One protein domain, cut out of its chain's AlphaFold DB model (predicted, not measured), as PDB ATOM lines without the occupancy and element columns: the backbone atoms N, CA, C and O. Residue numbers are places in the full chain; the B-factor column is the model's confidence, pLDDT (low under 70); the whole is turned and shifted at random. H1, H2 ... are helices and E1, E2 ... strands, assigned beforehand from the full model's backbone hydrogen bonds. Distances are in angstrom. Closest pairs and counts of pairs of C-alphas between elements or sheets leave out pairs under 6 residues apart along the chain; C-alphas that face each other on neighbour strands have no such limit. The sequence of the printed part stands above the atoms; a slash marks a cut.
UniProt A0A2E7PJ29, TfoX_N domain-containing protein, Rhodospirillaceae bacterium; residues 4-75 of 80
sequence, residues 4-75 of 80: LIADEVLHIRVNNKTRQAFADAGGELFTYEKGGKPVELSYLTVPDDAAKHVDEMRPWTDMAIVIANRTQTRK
ATOM      1  N   LEU A   4      24.464  29.671  73.831       85.31
ATOM      2  CA  LEU A   4      24.130  31.009  74.315       85.31
ATOM      3  C   LEU A   4      23.554  30.854  75.726       85.31
ATOM      4  O   LEU A   4      22.720  29.984  75.932       85.31
ATOM      5  N   ILE A   5      23.960  31.705  76.664       85.44
ATOM      6  CA  ILE A   5      23.292  31.815  77.963       85.44
ATOM      7  C   ILE A   5      22.469  33.101  77.939       85.44
ATOM      8  O   ILE A   5      23.019  34.166  77.650       85.44
ATOM      9  N   ALA A   6      21.167  32.987  78.182       83.06
ATOM     10  CA  ALA A   6      20.228  34.100  78.274       83.06
ATOM     11  C   ALA A   6      19.266  33.819  79.431       83.06
ATOM     12  O   ALA A   6      18.901  32.667  79.629       83.06
ATOM     13  N   ASP A   7      18.922  34.842  80.216       81.94
ATOM     14  CA  ASP A   7      18.020  34.704  81.372       81.94
ATOM     15  C   ASP A   7      18.426  33.564  82.333       81.94
ATOM     16  O   ASP A   7      17.589  32.819  82.822       81.94
ATOM     17  N   GLU A   8      19.738  33.396  82.557       81.44
ATOM     18  CA  GLU A   8      20.336  32.313  83.369       81.44
ATOM     19  C   GLU A   8      20.106  30.887  82.830       81.44
ATOM     20  O   GLU A   8      20.517  29.906  83.446       81.44
ATOM     21  N   VAL A   9      19.544  30.762  81.627       81.75
ATOM     22  CA  VAL A   9      19.278  29.492  80.956       81.75
ATOM     23  C   VAL A   9      20.303  29.238  79.854       81.75
ATOM     24  O   VAL A   9      20.613  30.093  79.017       81.75
ATOM     25  N   LEU A  10      20.851  28.020  79.842       82.81
ATOM     26  CA  LEU A  10      21.732  27.555  78.780       82.81
ATOM     27  C   LEU A  10      20.907  27.107  77.571       82.81
ATOM     28  O   LEU A  10      20.180  26.113  77.612       82.81
ATOM     29  N   HIS A  11      21.106  27.799  76.458       84.62
ATOM     30  CA  HIS A  11      20.536  27.447  75.170       84.62
ATOM     31  C   HIS A  11      21.605  26.896  74.231       84.62
ATOM     32  O   HIS A  11      22.660  27.498  74.007       84.62
ATOM     33  N   ILE A  12      21.306  25.763  73.609       85.75
ATOM     34  CA  ILE A  12      22.201  25.080  72.684       85.75
ATOM     35  C   ILE A  12      21.689  25.222  71.255       85.75
ATOM     36  O   ILE A  12      20.491  25.193  70.978       85.75
ATOM     37  N   ARG A  13      22.615  25.404  70.312       85.12
ATOM     38  CA  ARG A  13      22.279  25.576  68.904       85.12
ATOM     39  C   ARG A  13      21.847  24.263  68.267       85.12
ATOM     40  O   ARG A  13      22.596  23.290  68.248       85.12
ATOM     41  N   VAL A  14      20.699  24.296  67.604       83.25
ATOM     42  CA  VAL A  14      20.111  23.156  66.902       83.25
ATOM     43  C   VAL A  14      19.912  23.438  65.413       83.25
ATOM     44  O   VAL A  14      20.036  24.568  64.936       83.25
ATOM     45  N   ASN A  15      19.637  22.391  64.641       80.69
ATOM     46  CA  ASN A  15      19.239  22.482  63.239       80.69
ATOM     47  C   ASN A  15      17.860  21.831  63.057       80.69
ATOM     48  O   ASN A  15      17.319  21.261  63.994       80.69
ATOM     49  N   ASN A  16      17.300  21.851  61.846       77.75
ATOM     50  CA  ASN A  16      15.973  21.267  61.606       77.75
ATOM     51  C   ASN A  16      15.871  19.759  61.908       77.75
ATOM     52  O   ASN A  16      14.782  19.279  62.181       77.75
ATOM     53  N   LYS A  17      16.983  19.014  61.852       77.88
ATOM     54  CA  LYS A  17      17.008  17.573  62.150       77.88
ATOM     55  C   LYS A  17      17.103  17.290  63.647       77.88
ATOM     56  O   LYS A  17      16.557  16.298  64.102       77.88
ATOM     57  N   THR A  18      17.804  18.136  64.398       75.75
ATOM     58  CA  THR A  18      17.954  17.978  65.848       75.75
ATOM     59  C   THR A  18      16.852  18.701  66.617       75.75
ATOM     60  O   THR A  18      16.516  18.261  67.701       75.75
ATOM     61  N   ARG A  19      16.215  19.736  66.047       78.75
ATOM     62  CA  ARG A  19      15.108  20.486  66.673       78.75
ATOM     63  C   ARG A  19      14.014  19.564  67.203       78.75
ATOM     64  O   ARG A  19      13.543  19.788  68.305       78.75
ATOM     65  N   GLN A  20      13.640  18.542  66.436       78.62
ATOM     66  CA  GLN A  20      12.597  17.606  66.846       78.62
ATOM     67  C   GLN A  20      13.045  16.744  68.030       78.62
ATOM     68  O   GLN A  20      12.356  16.719  69.032       78.62
ATOM     69  N   ALA A  21      14.252  16.171  67.984       78.12
ATOM     70  CA  ALA A  21      14.797  15.392  69.101       78.12
ATOM     71  C   ALA A  21      14.904  16.200  70.409       78.12
ATOM     72  O   ALA A  21      14.687  15.659  71.485       78.12
ATOM     73  N   PHE A  22      15.222  17.495  70.316       75.88
ATOM     74  CA  PHE A  22      15.233  18.389  71.477       75.88
ATOM     75  C   PHE A  22      13.815  18.734  71.947       75.88
ATOM     76  O   PHE A  22      13.582  18.745  73.147       75.88
ATOM     77  N   ALA A  23      12.869  18.973  71.036       77.12
ATOM     78  CA  ALA A  23      11.474  19.233  71.392       77.12
ATOM     79  C   ALA A  23      10.801  18.010  72.047       77.12
ATOM     80  O   ALA A  23      10.101  18.162  73.042       77.12
ATOM     81  N   ASP A  24      11.068  16.800  71.545       79.56
ATOM     82  CA  ASP A  24      10.621  15.534  72.145       79.56
ATOM     83  C   ASP A  24      11.231  15.303  73.538       79.56
ATOM     84  O   ASP A  24      10.585  14.731  74.411       79.56
ATOM     85  N   ALA A  25      12.454  15.788  73.776       76.12
ATOM     86  CA  ALA A  25      13.106  15.745  75.084       76.12
ATOM     87  C   ALA A  25      12.620  16.842  76.059       76.12
ATOM     88  O   ALA A  25      13.158  16.955  77.158       76.12
ATOM     89  N   GLY A  26      11.633  17.660  75.671       73.75
ATOM     90  CA  GLY A  26      11.110  18.760  76.490       73.75
ATOM     91  C   GLY A  26      11.895  20.071  76.375       73.75
ATOM     92  O   GLY A  26      11.716  20.968  77.191       73.75
ATOM     93  N   GLY A  27      12.768  20.200  75.375       73.62
ATOM     94  CA  GLY A  27      13.476  21.439  75.075       73.62
ATOM     95  C   GLY A  27      12.542  22.494  74.477       73.62
ATOM     96  O   GLY A  27      11.798  22.239  73.529       73.62
ATOM     97  N   GLU A  28      12.638  23.716  74.986       76.12
ATOM     98  CA  GLU A  28      11.868  24.879  74.551       76.12
ATOM     99  C   GLU A  28      12.673  25.748  73.589       76.12
ATOM    100  O   GLU A  28      13.865  26.020  73.792       76.12
ATOM    101  N   LEU A  29      12.039  26.181  72.496       80.19
ATOM    102  CA  LEU A  29      12.707  27.047  71.535       80.19
ATOM    103  C   LEU A  29      12.955  28.425  72.126       80.19
ATOM    104  O   LEU A  29      12.035  29.104  72.580       80.19
ATOM    105  N   PHE A  30      14.199  28.877  72.002       82.31
ATOM    106  CA  PHE A  30      14.558  30.228  72.373       82.31
ATOM    107  C   PHE A  30      13.930  31.221  71.395       82.31
ATOM    108  O   PHE A  30      14.357  31.369  70.240       82.31
ATOM    109  N   THR A  31      12.918  31.915  71.895       80.19
ATOM    110  CA  THR A  31      12.248  33.014  71.214       80.19
ATOM    111  C   THR A  31      12.517  34.271  72.015       80.19
ATOM    112  O   THR A  31      12.276  34.299  73.217       80.19
ATOM    113  N   TYR A  32      13.019  35.311  71.359       79.56
ATOM    114  CA  TYR A  32      13.229  36.605  72.002       79.56
ATOM    115  C   TYR A  32      12.564  37.701  71.182       79.56
ATOM    116  O   TYR A  32      12.482  37.619  69.954       79.56
ATOM    117  N   GLU A  33      12.084  38.743  71.852       79.62
ATOM    118  CA  GLU A  33      11.540  39.903  71.163       79.62
ATOM    119  C   GLU A  33      12.655  40.850  70.729       79.62
ATOM    120  O   GLU A  33      13.488  41.292  71.521       79.62
ATOM    121  N   LYS A  34      12.650  41.209  69.445       79.75
ATOM    122  CA  LYS A  34      13.550  42.220  68.897       79.75
ATOM    123  C   LYS A  34      12.743  43.297  68.191       79.75
ATOM    124  O   LYS A  34      12.273  43.096  67.074       79.75
ATOM    125  N   GLY A  35      12.610  44.456  68.837       79.81
ATOM    126  CA  GLY A  35      11.897  45.608  68.274       79.81
ATOM    127  C   GLY A  35      10.401  45.348  68.062       79.81
ATOM    128  O   GLY A  35       9.875  45.691  67.006       79.81
ATOM    129  N   GLY A  36       9.745  44.695  69.029       85.19
ATOM    130  CA  GLY A  36       8.313  44.369  68.982       85.19
ATOM    131  C   GLY A  36       7.946  43.241  68.013       85.19
ATOM    132  O   GLY A  36       6.794  43.136  67.598       85.19
ATOM    133  N   LYS A  37       8.926  42.433  67.585       81.25
ATOM    134  CA  LYS A  37       8.699  41.227  66.783       81.25
ATOM    135  C   LYS A  37       9.344  40.022  67.466       81.25
ATOM    136  O   LYS A  37      10.533  40.110  67.793       81.25
ATOM    137  N   PRO A  38       8.620  38.902  67.630       77.94
ATOM    138  CA  PRO A  38       9.218  37.665  68.103       77.94
ATOM    139  C   PRO A  38      10.179  37.134  67.038       77.94
ATOM    140  O   PRO A  38       9.826  36.982  65.866       77.94
ATOM    141  N   VAL A  39      11.418  36.879  67.444       80.44
ATOM    142  CA  VAL A  39      12.440  36.242  66.619       80.44
ATOM    143  C   VAL A  39      12.730  34.875  67.223       80.44
ATOM    144  O   VAL A  39      13.399  34.763  68.249       80.44
ATOM    145  N   GLU A  40      12.250  33.827  66.557       75.88
ATOM    146  CA  GLU A  40      12.681  32.458  66.830       75.88
ATOM    147  C   GLU A  40      14.107  32.267  66.309       75.88
ATOM    148  O   GLU A  40      14.397  32.464  65.122       75.88
ATOM    149  N   LEU A  41      15.013  31.849  67.190       76.06
ATOM    150  CA  LEU A  41      16.320  31.360  66.773       76.06
ATOM    151  C   LEU A  41      16.358  29.838  66.839       76.06
ATOM    152  O   LEU A  41      15.623  29.197  67.580       76.06
ATOM    153  N   SER A  42      17.285  29.236  66.095       81.44
ATOM    154  CA  SER A  42      17.570  27.799  66.187       81.44
ATOM    155  C   SER A  42      18.409  27.468  67.430       81.44
ATOM    156  O   SER A  42      19.455  26.829  67.315       81.44
ATOM    157  N   TYR A  43      17.988  27.951  68.598       82.38
ATOM    158  CA  TYR A  43      18.526  27.564  69.895       82.38
ATOM    159  C   TYR A  43      17.397  26.950  70.725       82.38
ATOM    160  O   TYR A  43      16.273  27.442  70.688       82.38
ATOM    161  N   LEU A  44      17.692  25.862  71.422       81.88
ATOM    162  CA  LEU A  44      16.764  25.143  72.294       81.88
ATOM    163  C   LEU A  44      17.331  25.129  73.710       81.88
ATOM    164  O   LEU A  44      18.553  25.045  73.871       81.88
ATOM    165  N   THR A  45      16.467  25.240  74.720       82.00
ATOM    166  CA  THR A  45      16.862  24.961  76.102       82.00
ATOM    167  C   THR A  45      17.297  23.510  76.224       82.00
ATOM    168  O   THR A  45      16.773  22.611  75.558       82.00
ATOM    169  N   VAL A  46      18.317  23.294  77.046       76.06
ATOM    170  CA  VAL A  46      18.691  21.947  77.464       76.06
ATOM    171  C   VAL A  46      17.662  21.486  78.502       76.06
ATOM    172  O   VAL A  46      17.315  22.291  79.367       76.06
ATOM    173  N   PRO A  47      17.174  20.234  78.438       73.31
ATOM    174  CA  PRO A  47      16.322  19.680  79.485       73.31
ATOM    175  C   PRO A  47      16.977  19.825  80.865       73.31
ATOM    176  O   PRO A  47      18.195  19.680  80.986       73.31
ATOM    177  N   ASP A  48      16.177  20.085  81.899       70.56
ATOM    178  CA  ASP A  48      16.664  20.377  83.257       70.56
ATOM    179  C   ASP A  48      17.530  19.239  83.839       70.56
ATOM    180  O   ASP A  48      18.553  19.492  84.472       70.56
ATOM    181  N   ASP A  49      17.192  17.980  83.542       68.31
ATOM    182  CA  ASP A  49      18.016  16.809  83.884       68.31
ATOM    183  C   ASP A  49      19.369  16.812  83.156       68.31
ATOM    184  O   ASP A  49      20.428  16.663  83.771       68.31
ATOM    185  N   ALA A  50      19.369  17.114  81.856       70.88
ATOM    186  CA  ALA A  50      20.590  17.153  81.059       70.88
ATOM    187  C   ALA A  50      21.501  18.346  81.406       70.88
ATOM    188  O   ALA A  50      22.702  18.302  81.139       70.88
ATOM    189  N   ALA A  51      20.966  19.404  82.022       68.88
ATOM    190  CA  ALA A  51      21.761  20.503  82.567       68.88
ATOM    191  C   ALA A  51      22.489  20.119  83.870       68.88
ATOM    192  O   ALA A  51      23.554  20.670  84.159       68.88
ATOM    193  N   LYS A  52      21.951  19.162  84.638       75.81
ATOM    194  CA  LYS A  52      22.511  18.702  85.921       75.81
ATOM    195  C   LYS A  52      23.559  17.603  85.759       75.81
ATOM    196  O   LYS A  52      24.433  17.466  86.617       75.81
ATOM    197  N   HIS A  53      23.510  16.854  84.658       78.12
ATOM    198  CA  HIS A  53      24.401  15.726  84.400       78.12
ATOM    199  C   HIS A  53      25.269  15.942  83.156       78.12
ATOM    200  O   HIS A  53      24.790  16.015  82.027       78.12
ATOM    201  N   VAL A  54      26.593  15.979  83.348       74.69
ATOM    202  CA  VAL A  54      27.567  16.155  82.252       74.69
ATOM    203  C   VAL A  54      27.461  15.037  81.210       74.69
ATOM    204  O   VAL A  54      27.600  15.301  80.015       74.69
ATOM    205  N   ASP A  55      27.205  13.800  81.639       80.12
ATOM    206  CA  ASP A  55      27.047  12.649  80.744       80.12
ATOM    207  C   ASP A  55      25.834  12.792  79.822       80.12
ATOM    208  O   ASP A  55      25.911  12.452  78.641       80.12
ATOM    209  N   GLU A  56      24.753  13.380  80.329       78.94
ATOM    210  CA  GLU A  56      23.563  13.684  79.540       78.94
ATOM    211  C   GLU A  56      23.784  14.911  78.652       78.94
ATOM    212  O   GLU A  56      23.302  14.931  77.524       78.94
ATOM    213  N   MET A  57      24.585  15.892  79.086       80.19
ATOM    214  CA  MET A  57      24.914  17.085  78.295       80.19
ATOM    215  C   MET A  57      25.842  16.802  77.099       80.19
ATOM    216  O   MET A  57      25.792  17.514  76.086       80.19
ATOM    217  N   ARG A  58      26.711  15.785  77.190       82.94
ATOM    218  CA  ARG A  58      27.684  15.430  76.135       82.94
ATOM    219  C   ARG A  58      27.062  15.285  74.742       82.94
ATOM    220  O   ARG A  58      27.473  16.041  73.860       82.94
ATOM    221  N   PRO A  59      26.082  14.387  74.510       82.62
ATOM    222  CA  PRO A  59      25.512  14.195  73.177       82.62
ATOM    223  C   PRO A  59      24.914  15.489  72.609       82.62
ATOM    224  O   PRO A  59      25.062  15.767  71.418       82.62
ATOM    225  N   TRP A  60      24.302  16.320  73.456       80.69
ATOM    226  CA  TRP A  60      23.721  17.598  73.046       80.69
ATOM    227  C   TRP A  60      24.789  18.607  72.616       80.69
ATOM    228  O   TRP A  60      24.653  19.271  71.583       80.69
ATOM    229  N   THR A  61      25.882  18.689  73.374       82.50
ATOM    230  CA  THR A  61      26.996  19.600  73.093       82.50
ATOM    231  C   THR A  61      27.743  19.191  71.824       82.50
ATOM    232  O   THR A  61      28.012  20.041  70.972       82.50
ATOM    233  N   ASP A  62      28.004  17.894  71.639       85.19
ATOM    234  CA  ASP A  62      28.629  17.354  70.425       85.19
ATOM    235  C   ASP A  62      27.819  17.701  69.168       85.19
ATOM    236  O   ASP A  62      28.353  18.229  68.185       85.19
ATOM    237  N   MET A  63      26.497  17.501  69.211       82.31
ATOM    238  CA  MET A  63      25.609  17.878  68.106       82.31
ATOM    239  C   MET A  63      25.698  19.376  67.795       82.31
ATOM    240  O   MET A  63      25.815  19.766  66.628       82.31
ATOM    241  N   ALA A  64      25.687  20.224  68.822       83.31
ATOM    242  CA  ALA A  64      25.755  21.671  68.667       83.31
ATOM    243  C   ALA A  64      27.072  22.144  68.054       83.31
ATOM    244  O   ALA A  64      27.070  23.015  67.178       83.31
ATOM    245  N   ILE A  65      28.191  21.546  68.473       84.31
ATOM    246  CA  ILE A  65      29.520  21.812  67.917       84.31
ATOM    247  C   ILE A  65      29.543  21.441  66.430       84.31
ATOM    248  O   ILE A  65      29.938  22.260  65.595       84.31
ATOM    249  N   VAL A  66      29.033  20.261  66.060       85.81
ATOM    250  CA  VAL A  66      28.943  19.829  64.654       85.81
ATOM    251  C   VAL A  66      28.084  20.791  63.823       85.81
ATOM    252  O   VAL A  66      28.443  21.138  62.693       85.81
ATOM    253  N   ILE A  67      26.961  21.267  64.365       83.06
ATOM    254  CA  ILE A  67      26.068  22.226  63.692       83.06
ATOM    255  C   ILE A  67      26.737  23.595  63.538       83.06
ATOM    256  O   ILE A  67      26.646  24.220  62.470       83.06
ATOM    257  N   ALA A  68      27.418  24.071  64.579       82.00
ATOM    258  CA  ALA A  68      28.154  25.326  64.561       82.00
ATOM    259  C   ALA A  68      29.261  25.292  63.501       82.00
ATOM    260  O   ALA A  68      29.301  26.195  62.659       82.00
ATOM    261  N   ASN A  69      30.046  24.212  63.468       82.44
ATOM    262  CA  ASN A  69      31.084  23.971  62.467       82.44
ATOM    263  C   ASN A  69      30.497  23.926  61.051       82.44
ATOM    264  O   ASN A  69      30.956  24.652  60.173       82.44
ATOM    265  N   ARG A  70      29.409  23.175  60.823       78.81
ATOM    266  CA  ARG A  70      28.725  23.134  59.511       78.81
ATOM    267  C   ARG A  70      28.175  24.487  59.064       78.81
ATOM    268  O   ARG A  70      28.139  24.785  57.873       78.81
ATOM    269  N   THR A  71      27.710  25.313  59.996       70.12
ATOM    270  CA  THR A  71      27.249  26.665  59.652       70.12
ATOM    271  C   THR A  71      28.427  27.567  59.306       70.12
ATOM    272  O   THR A  71      28.323  28.388  58.400       70.12
ATOM    273  N   GLN A  72      29.543  27.428  60.021       68.19
ATOM    274  CA  GLN A  72      30.746  28.208  59.764       68.19
ATOM    275  C   GLN A  72      31.348  27.864  58.399       68.19
ATOM    276  O   GLN A  72      31.698  28.779  57.665       68.19
ATOM    277  N   THR A  73      31.349  26.588  58.001       63.19
ATOM    278  CA  THR A  73      31.787  26.170  56.659       63.19
ATOM    279  C   THR A  73      30.806  26.567  55.551       63.19
ATOM    280  O   THR A  73      31.224  26.832  54.428       63.19
ATOM    281  N   ARG A  74      29.499  26.672  55.846       59.91
ATOM    282  CA  ARG A  74      28.494  27.204  54.902       59.91
ATOM    283  C   ARG A  74      28.537  28.718  54.728       59.91
ATOM    284  O   ARG A  74      28.029  29.213  53.719       59.91
ATOM    285  N   LYS A  75      29.119  29.471  55.665       55.44
ATOM    286  CA  LYS A  75      29.415  30.886  55.434       55.44
ATOM    287  C   LYS A  75      30.559  30.946  54.423       55.44
ATOM    288  O   LYS A  75      31.722  30.875  54.802       55.44
TER     289      LYS A  75
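This is residues 4 to 75 of the 80 residues of the protein "TfoX_N domain-containing protein" of Rhodospirillaceae bacterium (UniProt A0A2E7PJ29). A small, curled sheet of four strands has the short helix H1 packed across strand E4 and the long helix H3 running past strand E2. The tip of the hairpin E3 and E4, residues 33 to 38, sticks out, and the short helix H2 makes a corner with H3 at their link. The printed part has 72 residues, with three named helices and four named strands in the order E1, E2, H1, E3, E4, H2, H3; the sheet's order is E1, E2, E4, E3, all antiparallel, and the class is mixed, helices and strands. The whole is compact, with a radius of gyration of the C-alphas of 12.5 A and spans of 38 by 30 by 21 A.

E1, residues 4 to 6, and E2, residues 9 to 13, form an antiparallel hairpin; N 4 and O 11 are 2.8 A apart, within hydrogen-bond range. E2 pairs with E1 over residues 9 to 11 and, staggered, with E4, residues 38 to 45, over residues 11 to 13; N 12 and O 44 are 2.9 A apart. E3, residues 29 to 33, and E4 form the other antiparallel hairpin, with N 30 and O 43 2.8 A apart. E4 bends by 86 degrees at residue 42, and the sheet is strongly twisted. H1, residues 18 to 24, is on the sheet at a height of 9.2 A, over E4, and runs across the strands, at 82 degrees to E4 on the local plane; the closest C-alphas, of Phe 22 and Leu 44, are 7.0 A apart. E2, H1 and E3 make a split strand-helix-strand unit, two strands running the same way with E4 between them, and its crossover is right-handed. H2, residues 48 to 52, only grazes the sheet, with residues 48 to 51. H3, residues 54 to 74, only grazes it too, with residues 60 to 68; C-alphas 13 and 64, the closest of E2 and H3, are 5.2 A apart. H2 and H3 touch only at the corner, the C-alphas of Ala 50 and Glu 56 being closest at 4.8 A. H1 and H3 are close but not clearly touching, the closest C-alphas, of Thr 18 and Met 63, being 8.0 A apart. Every O i to N i+4 pair is within hydrogen-bond range in H1 and H2, and 15 of 17 in H3.

E1 begins at C-alpha 4, (24.130, 31.009, 74.315). E2 is 13.0 A long, E3 12.9 A and E4 16.8 A. H3 is 29.5 A long, has a kink of 25 degrees near residue 61, and ends at C-alpha 74, (28.494, 27.204, 54.902).

The farthest C-alphas, of Gly 36 and Asp 55, are 38.7 A apart. The printed part has no cut, and its links are tight. Residues 49, 51 and 72 to 75 have pLDDT under 70.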